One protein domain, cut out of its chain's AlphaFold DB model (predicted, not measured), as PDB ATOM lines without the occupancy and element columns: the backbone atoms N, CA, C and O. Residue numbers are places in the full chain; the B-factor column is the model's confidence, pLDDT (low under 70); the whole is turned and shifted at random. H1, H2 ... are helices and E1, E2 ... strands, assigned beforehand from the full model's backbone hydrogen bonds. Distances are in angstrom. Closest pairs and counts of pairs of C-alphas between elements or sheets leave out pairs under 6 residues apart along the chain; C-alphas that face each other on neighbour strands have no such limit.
ATOM      1  N   TYR A  20     114.000 153.416 149.444       85.19
ATOM      2  CA  TYR A  20     114.390 152.443 148.434       85.19
ATOM      3  C   TYR A  20     113.209 151.600 147.966       85.19
ATOM      4  O   TYR A  20     112.342 151.230 148.757       85.19
ATOM      5  N   TRP A  21     113.247 151.218 146.696       87.62
ATOM      6  CA  TRP A  21     112.356 150.236 146.095       87.62
ATOM      7  C   TRP A  21     113.130 148.983 145.690       87.62
ATOM      8  O   TRP A  21     114.270 149.056 145.228       87.62
ATOM      9  N   VAL A  22     112.490 147.827 145.836       87.31
ATOM     10  CA  VAL A  22     112.888 146.582 145.179       87.31
ATOM     11  C   VAL A  22     112.248 146.575 143.798       87.31
ATOM     12  O   VAL A  22     111.028 146.681 143.678       87.31
ATOM     13  N   GLY A  23     113.068 146.438 142.761       86.38
ATOM     14  CA  GLY A  23     112.612 146.403 141.376       86.38
ATOM     15  C   GLY A  23     113.168 145.204 140.618       86.38
ATOM     16  O   GLY A  23     114.297 144.776 140.863       86.38
ATOM     17  N   LYS A  24     112.376 144.680 139.687       86.44
ATOM     18  CA  LYS A  24     112.726 143.596 138.770       86.44
ATOM     19  C   LYS A  24     113.214 144.186 137.458       86.44
ATOM     20  O   LYS A  24     112.499 144.951 136.815       86.44
ATOM     21  N   ILE A  25     114.430 143.841 137.054       83.81
ATOM     22  CA  ILE A  25     115.028 144.336 135.812       83.81
ATOM     23  C   ILE A  25     114.346 143.656 134.619       83.81
ATOM     24  O   ILE A  25     114.267 142.431 134.556       83.81
ATOM     25  N   LEU A  26     113.878 144.447 133.653       79.50
ATOM     26  CA  LEU A  26     113.081 143.957 132.520       79.50
ATOM     27  C   LEU A  26     113.912 143.673 131.264       79.50
ATOM     28  O   LEU A  26     113.494 142.889 130.418       79.50
ATOM     29  N   ALA A  27     115.093 144.286 131.135       72.88
ATOM     30  CA  ALA A  27     115.926 144.175 129.941       72.88
ATOM     31  C   ALA A  27     117.437 144.166 130.242       72.88
ATOM     32  O   ALA A  27     117.920 144.760 131.211       72.88
ATOM     33  N   GLY A  28     118.199 143.524 129.350       71.12
ATOM     34  CA  GLY A  28     119.657 143.394 129.427       71.12
ATOM     35  C   GLY A  28     120.131 142.119 130.139       71.12
ATOM     36  O   GLY A  28     119.348 141.227 130.439       71.12
ATOM     37  N   ARG A  29     121.440 142.024 130.420       66.81
ATOM     38  CA  ARG A  29     122.075 140.806 130.982       66.81
ATOM     39  C   ARG A  29     121.585 140.396 132.381       66.81
ATOM     40  O   ARG A  29     121.835 139.269 132.777       66.81
ATOM     41  N   SER A  30     120.926 141.306 133.098       70.31
ATOM     42  CA  SER A  30     120.324 141.094 134.426       70.31
ATOM     43  C   SER A  30     118.793 140.949 134.363       70.31
ATOM     44  O   SER A  30     118.126 141.140 135.373       70.31
ATOM     45  N   ALA A  31     118.196 140.706 133.189       72.69
ATOM     46  CA  ALA A  31     116.741 140.586 133.073       72.69
ATOM     47  C   ALA A  31     116.194 139.454 133.967       72.69
ATOM     48  O   ALA A  31     116.752 138.360 134.009       72.69
ATOM     49  N   GLY A  32     115.117 139.738 134.700       71.19
ATOM     50  CA  GLY A  32     114.545 138.856 135.720       71.19
ATOM     51  C   GLY A  32     115.201 138.953 137.105       71.19
ATOM     52  O   GLY A  32     114.630 138.445 138.069       71.19
ATOM     53  N   GLU A  33     116.350 139.624 137.256       78.88
ATOM     54  CA  GLU A  33     116.962 139.846 138.571       78.88
ATOM     55  C   GLU A  33     116.253 140.973 139.340       78.88
ATOM     56  O   GLU A  33     115.971 142.043 138.793       78.88
ATOM     57  N   ASN A  34     116.031 140.753 140.640       84.25
ATOM     58  CA  ASN A  34     115.580 141.790 141.569       84.25
ATOM     59  C   ASN A  34     116.786 142.518 142.183       84.25
ATOM     60  O   ASN A  34     117.676 141.869 142.755       84.25
ATOM     61  N   ASP A  35     116.785 143.849 142.131       85.00
ATOM     62  CA  ASP A  35     117.807 144.728 142.718       85.00
ATOM     63  C   ASP A  35     117.165 145.914 143.468       85.00
ATOM     64  O   ASP A  35     115.942 146.086 143.464       85.00
ATOM     65  N   LEU A  36     117.988 146.701 144.164       86.12
ATOM     66  CA  LEU A  36     117.563 147.820 144.997       86.12
ATOM     67  C   LEU A  36     117.833 149.177 144.333       86.12
ATOM     68  O   LEU A  36     118.981 149.543 144.063       86.12
ATOM     69  N   PHE A  37     116.777 149.968 144.170       85.12
ATOM     70  CA  PHE A  37     116.798 151.281 143.530       85.12
ATOM     71  C   PHE A  37     116.491 152.379 144.556       85.12
ATOM     72  O   PHE A  37     115.603 152.219 145.392       85.12
ATOM     73  N   SER A  38     117.243 153.484 144.525       83.31
ATOM     74  CA  SER A  38     116.937 154.664 145.352       83.31
ATOM     75  C   SER A  38     115.750 155.396 144.743       83.31
ATOM     76  O   SER A  38     115.745 155.598 143.531       83.31
ATOM     77  N   GLU A  39     114.791 155.834 145.556       79.31
ATOM     78  CA  GLU A  39     113.603 156.562 145.084       79.31
ATOM     79  C   GLU A  39     113.981 157.839 144.305       79.31
ATOM     80  O   GLU A  39     113.395 158.138 143.271       79.31
ATOM     81  N   GLU A  40     115.064 158.509 144.716       75.69
ATOM     82  CA  GLU A  40     115.669 159.675 144.044       75.69
ATOM     83  C   GLU A  40     116.170 159.405 142.609       75.69
ATOM     84  O   GLU A  40     116.418 160.338 141.844       75.69
ATOM     85  N   TYR A  41     116.366 158.135 142.243       75.25
ATOM     86  CA  TYR A  41     116.918 157.706 140.954       75.25
ATOM     87  C   TYR A  41     115.925 156.906 140.103       75.25
ATOM     88  O   TYR A  41     116.335 156.273 139.124       75.25
ATOM     89  N   ILE A  42     114.638 156.945 140.458       78.94
ATOM     90  CA  ILE A  42     113.537 156.397 139.666       78.94
ATOM     91  C   ILE A  42     112.925 157.521 138.821       78.94
ATOM     92  O   ILE A  42     112.669 158.624 139.300       78.94
ATOM     93  N   LYS A  43     112.670 157.243 137.544       71.06
ATOM     94  CA  LYS A  43     111.937 158.111 136.622       71.06
ATOM     95  C   LYS A  43     110.837 157.294 135.958       71.06
ATOM     96  O   LYS A  43     111.126 156.354 135.224       71.06
ATOM     97  N   ALA A  44     109.581 157.650 136.205       64.31
ATOM     98  CA  ALA A  44     108.479 157.133 135.403       64.31
ATOM     99  C   ALA A  44     108.415 157.915 134.081       64.31
ATOM    100  O   ALA A  44     108.658 159.129 134.067       64.31
ATOM    101  N   GLU A  45     108.103 157.231 132.980       56.31
ATOM    102  CA  GLU A  45     107.981 157.864 131.662       56.31
ATOM    103  C   GLU A  45     107.014 159.060 131.713       56.31
ATOM    104  O   GLU A  45     105.984 159.027 132.385       56.31
ATOM    105  N   GLY A  46     107.380 160.157 131.047       50.88
ATOM    106  CA  GLY A  46     106.574 161.383 131.010       50.88
ATOM    107  C   GLY A  46     106.550 162.237 132.288       50.88
ATOM    108  O   GLY A  46     105.929 163.296 132.269       50.88
ATOM    109  N   THR A  47     107.229 161.851 133.380       50.59
ATOM    110  CA  THR A  47     107.195 162.612 134.650       50.59
ATOM    111  C   THR A  47     108.524 163.286 135.002       50.59
ATOM    112  O   THR A  47     109.588 162.669 135.033       50.59
ATOM    113  N   SER A  48     108.464 164.581 135.322       44.72
ATOM    114  CA  SER A  48     109.593 165.376 135.815       44.72
ATOM    115  C   SER A  48     109.481 165.610 137.327       44.72
ATOM    116  O   SER A  48     109.347 166.747 137.777       44.72
ATOM    117  N   GLY A  49     109.496 164.533 138.118       49.22
ATOM    118  CA  GLY A  49     109.445 164.625 139.580       49.22
ATOM    119  C   GLY A  49     109.398 163.273 140.296       49.22
ATOM    120  O   GLY A  49     109.028 162.258 139.709       49.22
ATOM    121  N   SER A  50     109.748 163.284 141.581       51.94
ATOM    122  CA  SER A  50     109.549 162.172 142.519       51.94
ATOM    123  C   SER A  50     108.067 162.073 142.907       51.94
ATOM    124  O   SER A  50     107.630 162.673 143.891       51.94
ATOM    125  N   GLY A  51     107.277 161.379 142.087       56.94
ATOM    126  CA  GLY A  51     105.872 161.080 142.375       56.94
ATOM    127  C   GLY A  51     105.703 159.857 143.289       56.94
ATOM    128  O   GLY A  51     106.657 159.109 143.499       56.94
ATOM    129  N   PRO A  52     104.495 159.616 143.832       65.31
ATOM    130  CA  PRO A  52     104.198 158.375 144.538       65.31
ATOM    131  C   PRO A  52     104.195 157.205 143.546       65.31
ATOM    132  O   PRO A  52     103.298 157.095 142.712       65.31
ATOM    133  N   TYR A  53     105.205 156.342 143.634       76.50
ATOM    134  CA  TYR A  53     105.270 155.119 142.838       76.50
ATOM    135  C   TYR A  53     104.406 154.000 143.439       76.50
ATOM    136  O   TYR A  53     104.182 153.969 144.652       76.50
ATOM    137  N   ALA A  54     103.957 153.069 142.596       79.31
ATOM    138  CA  ALA A  54     103.175 151.897 142.994       79.31
ATOM    139  C   ALA A  54     103.903 150.576 142.686       79.31
ATOM    140  O   ALA A  54     104.720 150.501 141.766       79.31
ATOM    141  N   GLU A  55     103.571 149.513 143.424       81.44
ATOM    142  CA  GLU A  55     103.936 148.143 143.034       81.44
ATOM    143  C   GLU A  55     103.275 147.793 141.681       81.44
ATOM    144  O   GLU A  55     102.156 148.218 141.394       81.44
ATOM    145  N   GLY A  56     103.994 147.071 140.819       78.62
ATOM    146  CA  GLY A  56     103.630 146.799 139.423       78.62
ATOM    147  C   GLY A  56     103.951 147.930 138.432       78.62
ATOM    148  O   GLY A  56     103.773 147.751 137.229       78.62
ATOM    149  N   GLN A  57     104.433 149.097 138.880       82.62
ATOM    150  CA  GLN A  57     104.714 150.210 137.968       82.62
ATOM    151  C   GLN A  57     106.013 149.998 137.173       82.62
ATOM    152  O   GLN A  57     107.076 149.743 137.743       82.62
ATOM    153  N   HIS A  58     105.936 150.178 135.852       84.19
ATOM    154  CA  HIS A  58     107.095 150.218 134.961       84.19
ATOM    155  C   HIS A  58     107.769 151.598 134.996       84.19
ATOM    156  O   HIS A  58     107.116 152.628 134.824       84.19
ATOM    157  N   VAL A  59     109.081 151.617 135.232       83.50
ATOM    158  CA  VAL A  59     109.899 152.825 135.409       83.50
ATOM    159  C   VAL A  59     111.308 152.634 134.842       83.50
ATOM    160  O   VAL A  59     111.808 151.513 134.741       83.50
ATOM    161  N   GLU A  60     112.002 153.729 134.540       83.44
ATOM    162  CA  GLU A  60     113.456 153.718 134.396       83.44
ATOM    163  C   GLU A  60     114.118 153.997 135.748       83.44
ATOM    164  O   GLU A  60     113.864 155.026 136.372       83.44
ATOM    165  N   ALA A  61     115.018 153.123 136.199       78.88
ATOM    166  CA  ALA A  61     115.714 153.300 137.471       78.88
ATOM    167  C   ALA A  61     117.239 153.158 137.337       78.88
ATOM    168  O   ALA A  61     117.750 152.445 136.468       78.88
ATOM    169  N   ARG A  62     117.986 153.838 138.218       76.31
ATOM    170  CA  ARG A  62     119.443 153.667 138.378       76.31
ATOM    171  C   ARG A  62     119.778 153.180 139.783       76.31
ATOM    172  O   ARG A  62     119.179 153.615 140.766       76.31
ATOM    173  N   THR A  63     120.785 152.320 139.888       69.69
ATOM    174  CA  THR A  63     121.410 151.991 141.176       69.69
ATOM    175  C   THR A  63     122.600 152.917 141.418       69.69
ATOM    176  O   THR A  63     123.212 153.408 140.471       69.69
ATOM    177  N   SER A  64     123.004 153.114 142.677       59.50
ATOM    178  CA  SER A  64     124.170 153.951 143.023       59.50
ATOM    179  C   SER A  64     125.519 153.425 142.501       59.50
ATOM    180  O   SER A  64     126.552 154.048 142.728       59.50
ATOM    181  N   GLN A  65     125.524 152.277 141.815       57.91
ATOM    182  CA  GLN A  65     126.700 151.632 141.228       57.91
ATOM    183  C   GLN A  65     126.642 151.544 139.690       57.91
ATOM    184  O   GLN A  65     127.618 151.111 139.080       57.91
ATOM    185  N   ARG A  66     125.531 151.930 139.041       60.72
ATOM    186  CA  ARG A  66     125.352 151.831 137.580       60.72
ATOM    187  C   ARG A  66     125.080 153.207 136.969       60.72
ATOM    188  O   ARG A  66     124.147 153.902 137.348       60.72
ATOM    189  N   SER A  67     125.882 153.585 135.973       60.19
ATOM    190  CA  SER A  67     125.768 154.874 135.269       60.19
ATOM    191  C   SER A  67     124.612 154.942 134.263       60.19
ATOM    192  O   SER A  67     124.172 156.035 133.907       60.19
ATOM    193  N   LYS A  68     124.108 153.789 133.805       72.19
ATOM    194  CA  LYS A  68     122.994 153.676 132.851       72.19
ATOM    195  C   LYS A  68     121.681 153.390 133.580       72.19
ATOM    196  O   LYS A  68     121.667 152.604 134.525       72.19
ATOM    197  N   ALA A  69     120.599 154.011 133.113       76.50
ATOM    198  CA  ALA A  69     119.243 153.650 133.518       76.50
ATOM    199  C   ALA A  69     118.869 152.264 132.979       76.50
ATOM    200  O   ALA A  69     119.428 151.805 131.979       76.50
ATOM    201  N   GLN A  70     117.951 151.595 133.668       81.00
ATOM    202  CA  GLN A  70     117.407 150.300 133.282       81.00
ATOM    203  C   GLN A  70     115.883 150.339 133.377       81.00
ATOM    204  O   GLN A  70     115.355 150.908 134.329       81.00
ATOM    205  N   ALA A  71     115.200 149.690 132.433       83.44
ATOM    206  CA  ALA A  71     113.770 149.423 132.537       83.44
ATOM    207  C   ALA A  71     113.517 148.420 133.673       83.44
ATOM    208  O   ALA A  71     114.126 147.342 133.712       83.44
ATOM    209  N   VAL A  72     112.652 148.802 134.608       84.12
ATOM    210  CA  VAL A  72     112.397 148.110 135.871       84.12
ATOM    211  C   VAL A  72     110.896 148.106 136.160       84.12
ATOM    212  O   VAL A  72     110.214 149.103 135.954       84.12
ATOM    213  N   GLU A  73     110.386 146.986 136.655       85.94
ATOM    214  CA  GLU A  73     109.057 146.865 137.263       85.94
ATOM    215  C   GLU A  73     109.230 146.959 138.785       85.94
ATOM    216  O   GLU A  73     110.050 146.236 139.358       85.94
ATOM    217  N   LEU A  74     108.522 147.868 139.454       85.88
ATOM    218  CA  LEU A  74     108.608 148.017 140.908       85.88
ATOM    219  C   LEU A  74     107.864 146.871 141.596       85.88
ATOM    220  O   LEU A  74     106.658 146.731 141.449       85.88
ATOM    221  N   VAL A  75     108.581 146.044 142.356       83.62
ATOM    222  CA  VAL A  75     108.029 144.824 142.973       83.62
ATOM    223  C   VAL A  75     107.632 145.054 144.424       83.62
ATOM    224  O   VAL A  75     106.677 144.444 144.887       83.62
ATOM    225  N   HIS A  76     108.386 145.879 145.159       83.69
ATOM    226  CA  HIS A  76     108.088 146.153 146.563       83.69
ATOM    227  C   HIS A  76     108.708 147.452 147.080       83.69
ATOM    228  O   HIS A  76     109.862 147.760 146.774       83.69
ATOM    229  N   GLY A  77     107.983 148.184 147.923       78.44
ATOM    230  CA  GLY A  77     108.463 149.408 148.563       78.44
ATOM    231  C   GLY A  77     107.328 150.374 148.912       78.44
ATOM    232  O   GLY A  77     106.160 150.011 148.785       78.44
ATOM    233  N   PRO A  78     107.641 151.604 149.361       81.69
ATOM    234  CA  PRO A  78     108.975 152.151 149.617       81.69
ATOM    235  C   PRO A  78     109.513 151.789 151.014       81.69
ATOM    236  O   PRO A  78     108.847 151.975 152.031       81.69
ATOM    237  N   ILE A  79     110.767 151.343 151.079       83.44
ATOM    238  CA  ILE A  79     111.475 151.015 152.323       83.44
ATOM    239  C   ILE A  79     112.275 152.241 152.775       83.44
ATOM    240  O   ILE A  79     113.281 152.588 152.155       83.44
ATOM    241  N   ALA A  80     111.853 152.888 153.862       79.75
ATOM    242  CA  ALA A  80     112.595 153.986 154.483       79.75
ATOM    243  C   ALA A  80     113.640 153.454 155.481       79.75
ATOM    244  O   ALA A  80     113.316 152.649 156.355       79.75
ATOM    245  N   GLY A  81     114.890 153.915 155.378       76.69
ATOM    246  CA  GLY A  81     115.935 153.603 156.357       76.69
ATOM    247  C   GLY A  81     117.330 153.436 155.749       76.69
ATOM    248  O   GLY A  81     117.535 153.669 154.561       76.69
ATOM    249  N   PRO A  82     118.326 153.005 156.544       76.94
ATOM    250  CA  PRO A  82     119.662 152.711 156.035       76.94
ATOM    251  C   PRO A  82     119.633 151.642 154.934       76.94
ATOM    252  O   PRO A  82     118.892 150.664 155.037       76.94
ATOM    253  N   ARG A  83     120.522 151.751 153.933       73.31
ATOM    254  CA  ARG A  83     120.642 150.790 152.812       73.31
ATOM    255  C   ARG A  83     120.689 149.321 153.265       73.31
ATOM    256  O   ARG A  83     120.148 148.455 152.587       73.31
ATOM    257  N   ASN A  84     121.280 149.036 154.427       78.38
ATOM    258  CA  ASN A  84     121.341 147.688 155.006       78.38
ATOM    259  C   ASN A  84     119.961 147.105 155.365       78.38
ATOM    260  O   ASN A  84     119.781 145.893 155.282       78.38
ATOM    261  N   THR A  85     118.982 147.933 155.743       79.38
ATOM    262  CA  THR A  85     117.596 147.503 155.992       79.38
ATOM    263  C   THR A  85     116.926 147.101 154.681       79.38
ATOM    264  O   THR A  85     116.388 146.004 154.567       79.38
ATOM    265  N   ALA A  86     117.061 147.933 153.651       78.25
ATOM    266  CA  ALA A  86     116.516 147.656 152.329       78.25
ATOM    267  C   ALA A  86     117.178 146.434 151.647       78.25
ATOM    268  O   ALA A  86     116.498 145.622 151.022       78.25
ATOM    269  N   LEU A  87     118.484 146.218 151.856       78.31
ATOM    270  CA  LEU A  87     119.183 144.995 151.434       78.31
ATOM    271  C   LEU A  87     118.696 143.735 152.175       78.31
ATOM    272  O   LEU A  87     118.645 142.661 151.571       78.31
ATOM    273  N   LYS A  88     118.305 143.838 153.456       82.00
ATOM    274  CA  LYS A  88     117.685 142.718 154.187       82.00
ATOM    275  C   LYS A  88     116.330 142.343 153.586       82.00
ATOM    276  O   LYS A  88     116.080 141.153 153.405       82.00
ATOM    277  N   GLU A  89     115.493 143.318 153.226       78.31
ATOM    278  CA  GLU A  89     114.221 143.044 152.538       78.31
ATOM    279  C   GLU A  89     114.441 142.422 151.152       78.31
ATOM    280  O   GLU A  89     113.849 141.383 150.858       78.31
ATOM    281  N   LEU A  90     115.374 142.946 150.344       78.94
ATOM    282  CA  LEU A  90     115.765 142.320 149.072       78.94
ATOM    283  C   LEU A  90     116.183 140.847 149.265       78.94
ATOM    284  O   LEU A  90     115.794 139.975 148.485       78.94
ATOM    285  N   GLY A  91     116.922 140.545 150.339       73.50
ATOM    286  CA  GLY A  91     117.290 139.181 150.724       73.50
ATOM    287  C   GLY A  91     116.093 138.277 151.057       73.50
ATOM    288  O   GLY A  91     116.106 137.096 150.699       73.50
ATOM    289  N   LYS A  92     115.032 138.811 151.678       72.56
ATOM    290  CA  LYS A  92     113.776 138.070 151.905       72.56
ATOM    291  C   LYS A  92     113.037 137.795 150.594       72.56
ATOM    292  O   LYS A  92     112.568 136.677 150.395       72.56
ATOM    293  N   PHE A  93     112.972 138.770 149.684       64.50
ATOM    294  CA  PHE A  93     112.335 138.592 148.372       64.50
ATOM    295  C   PHE A  93     113.062 137.554 147.509       64.50
ATOM    296  O   PHE A  93     112.413 136.670 146.951       64.50
ATOM    297  N   ARG A  94     114.402 137.580 147.478       61.84
ATOM    298  CA  ARG A  94     115.204 136.551 146.792       61.84
ATOM    299  C   ARG A  94     114.949 135.142 147.343       61.84
ATOM    300  O   ARG A  94     114.907 134.198 146.562       61.84
ATOM    301  N   LYS A  95     114.709 134.989 148.654       53.34
ATOM    302  CA  LYS A  95     114.305 133.699 149.248       53.34
ATOM    303  C   LYS A  95     112.873 133.281 148.898       53.34
ATOM    304  O   LYS A  95     112.659 132.101 148.649       53.34
ATOM    305  N   LYS A  96     111.905 134.207 148.852       50.41
ATOM    306  CA  LYS A  96     110.508 133.891 148.483       50.41
ATOM    307  C   LYS A  96     110.380 133.412 147.032       50.41
ATOM    308  O   LYS A  96     109.703 132.422 146.779       50.41
ATOM    309  N   PHE A  97     111.055 134.068 146.088       42.56
ATOM    310  CA  PHE A  97     110.950 133.716 144.665       42.56
ATOM    311  C   PHE A  97     111.664 132.413 144.276       42.56
ATOM    312  O   PHE A  97     111.274 131.792 143.294       42.56
ATOM    313  N   LEU A  98     112.623 131.938 145.076       41.72
ATOM    314  CA  LEU A  98     113.264 130.626 144.889       41.72
ATOM    315  C   LEU A  98     112.337 129.432 145.204       41.72
ATOM    316  O   LEU A  98     112.717 128.293 144.957       41.72
ATOM    317  N   VAL A  99     111.143 129.689 145.752       37.34
ATOM    318  CA  VAL A  99     110.128 128.678 146.111       37.34
ATOM    319  C   VAL A  99     108.887 128.756 145.204       37.34
ATOM    320  O   VAL A  99     108.120 127.805 145.130       37.34
TER     321      VAL A  99
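AT A GLANCE: This is residues 20 to 99 of the 434 residues of an uncharacterized protein of Macrostomum lignano (UniProt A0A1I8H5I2). A strongly twisted, curled sheet of four strands has one helix, H1, over one face; long E4 bends sharply and takes E3 round with it. The long loop of residues 39 to 57 holds Ser 48, farthest from Val 99 beyond H1. The 80 printed residues run E1, E2, E3, E4, H1; the sheet's order is E2 E1 E4 E3, antiparallel; the class is mixed. It is compact, radius of gyration of the C-alphas 11.9 A, spanning 36 by 29 by 24 A.

IN THESE COORDINATES: E4, residues 70 to 80, measures 22.1 A and bends by 83 degrees at residue 73. E1, residues 20 to 25, begins at C-alpha (114.390, 152.443, 148.434). E2 is residues 34 to 38, E3 58 to 61. H1, residues 83 to 97, measures 21.3 A, ending at C-alpha (110.950, 133.716, 144.665).

HOW THE PARTS SIT: N 22 and O 76 of E1 and E4 are 2.8 A apart, within hydrogen-bond range, as are N 21 and O 37 of E1 and E2, 2.9 A, and N 59 and O 72 of E3 and E4, 2.9 A. E1 and E2 form a hairpin, as do E3 and E4. H1 is on the sheet at a height of 9.0 A, over E2 and E1, slantwise at 36 degrees to E1 on the local plane; the closest C-alphas of H1 and E1 are Leu 90 and Val 22, 6.4 A. Every O i to N i+4 pair in H1 is within range.

THE WHOLE: The C-alphas of Ser 48 and Val 99 are farthest apart, 38.1 A. The printed part has no cut; the link E2 to E3 is long. pLDDT is under 70 at residues 29, 44 to 52, 63 to 67 and 93 to 99.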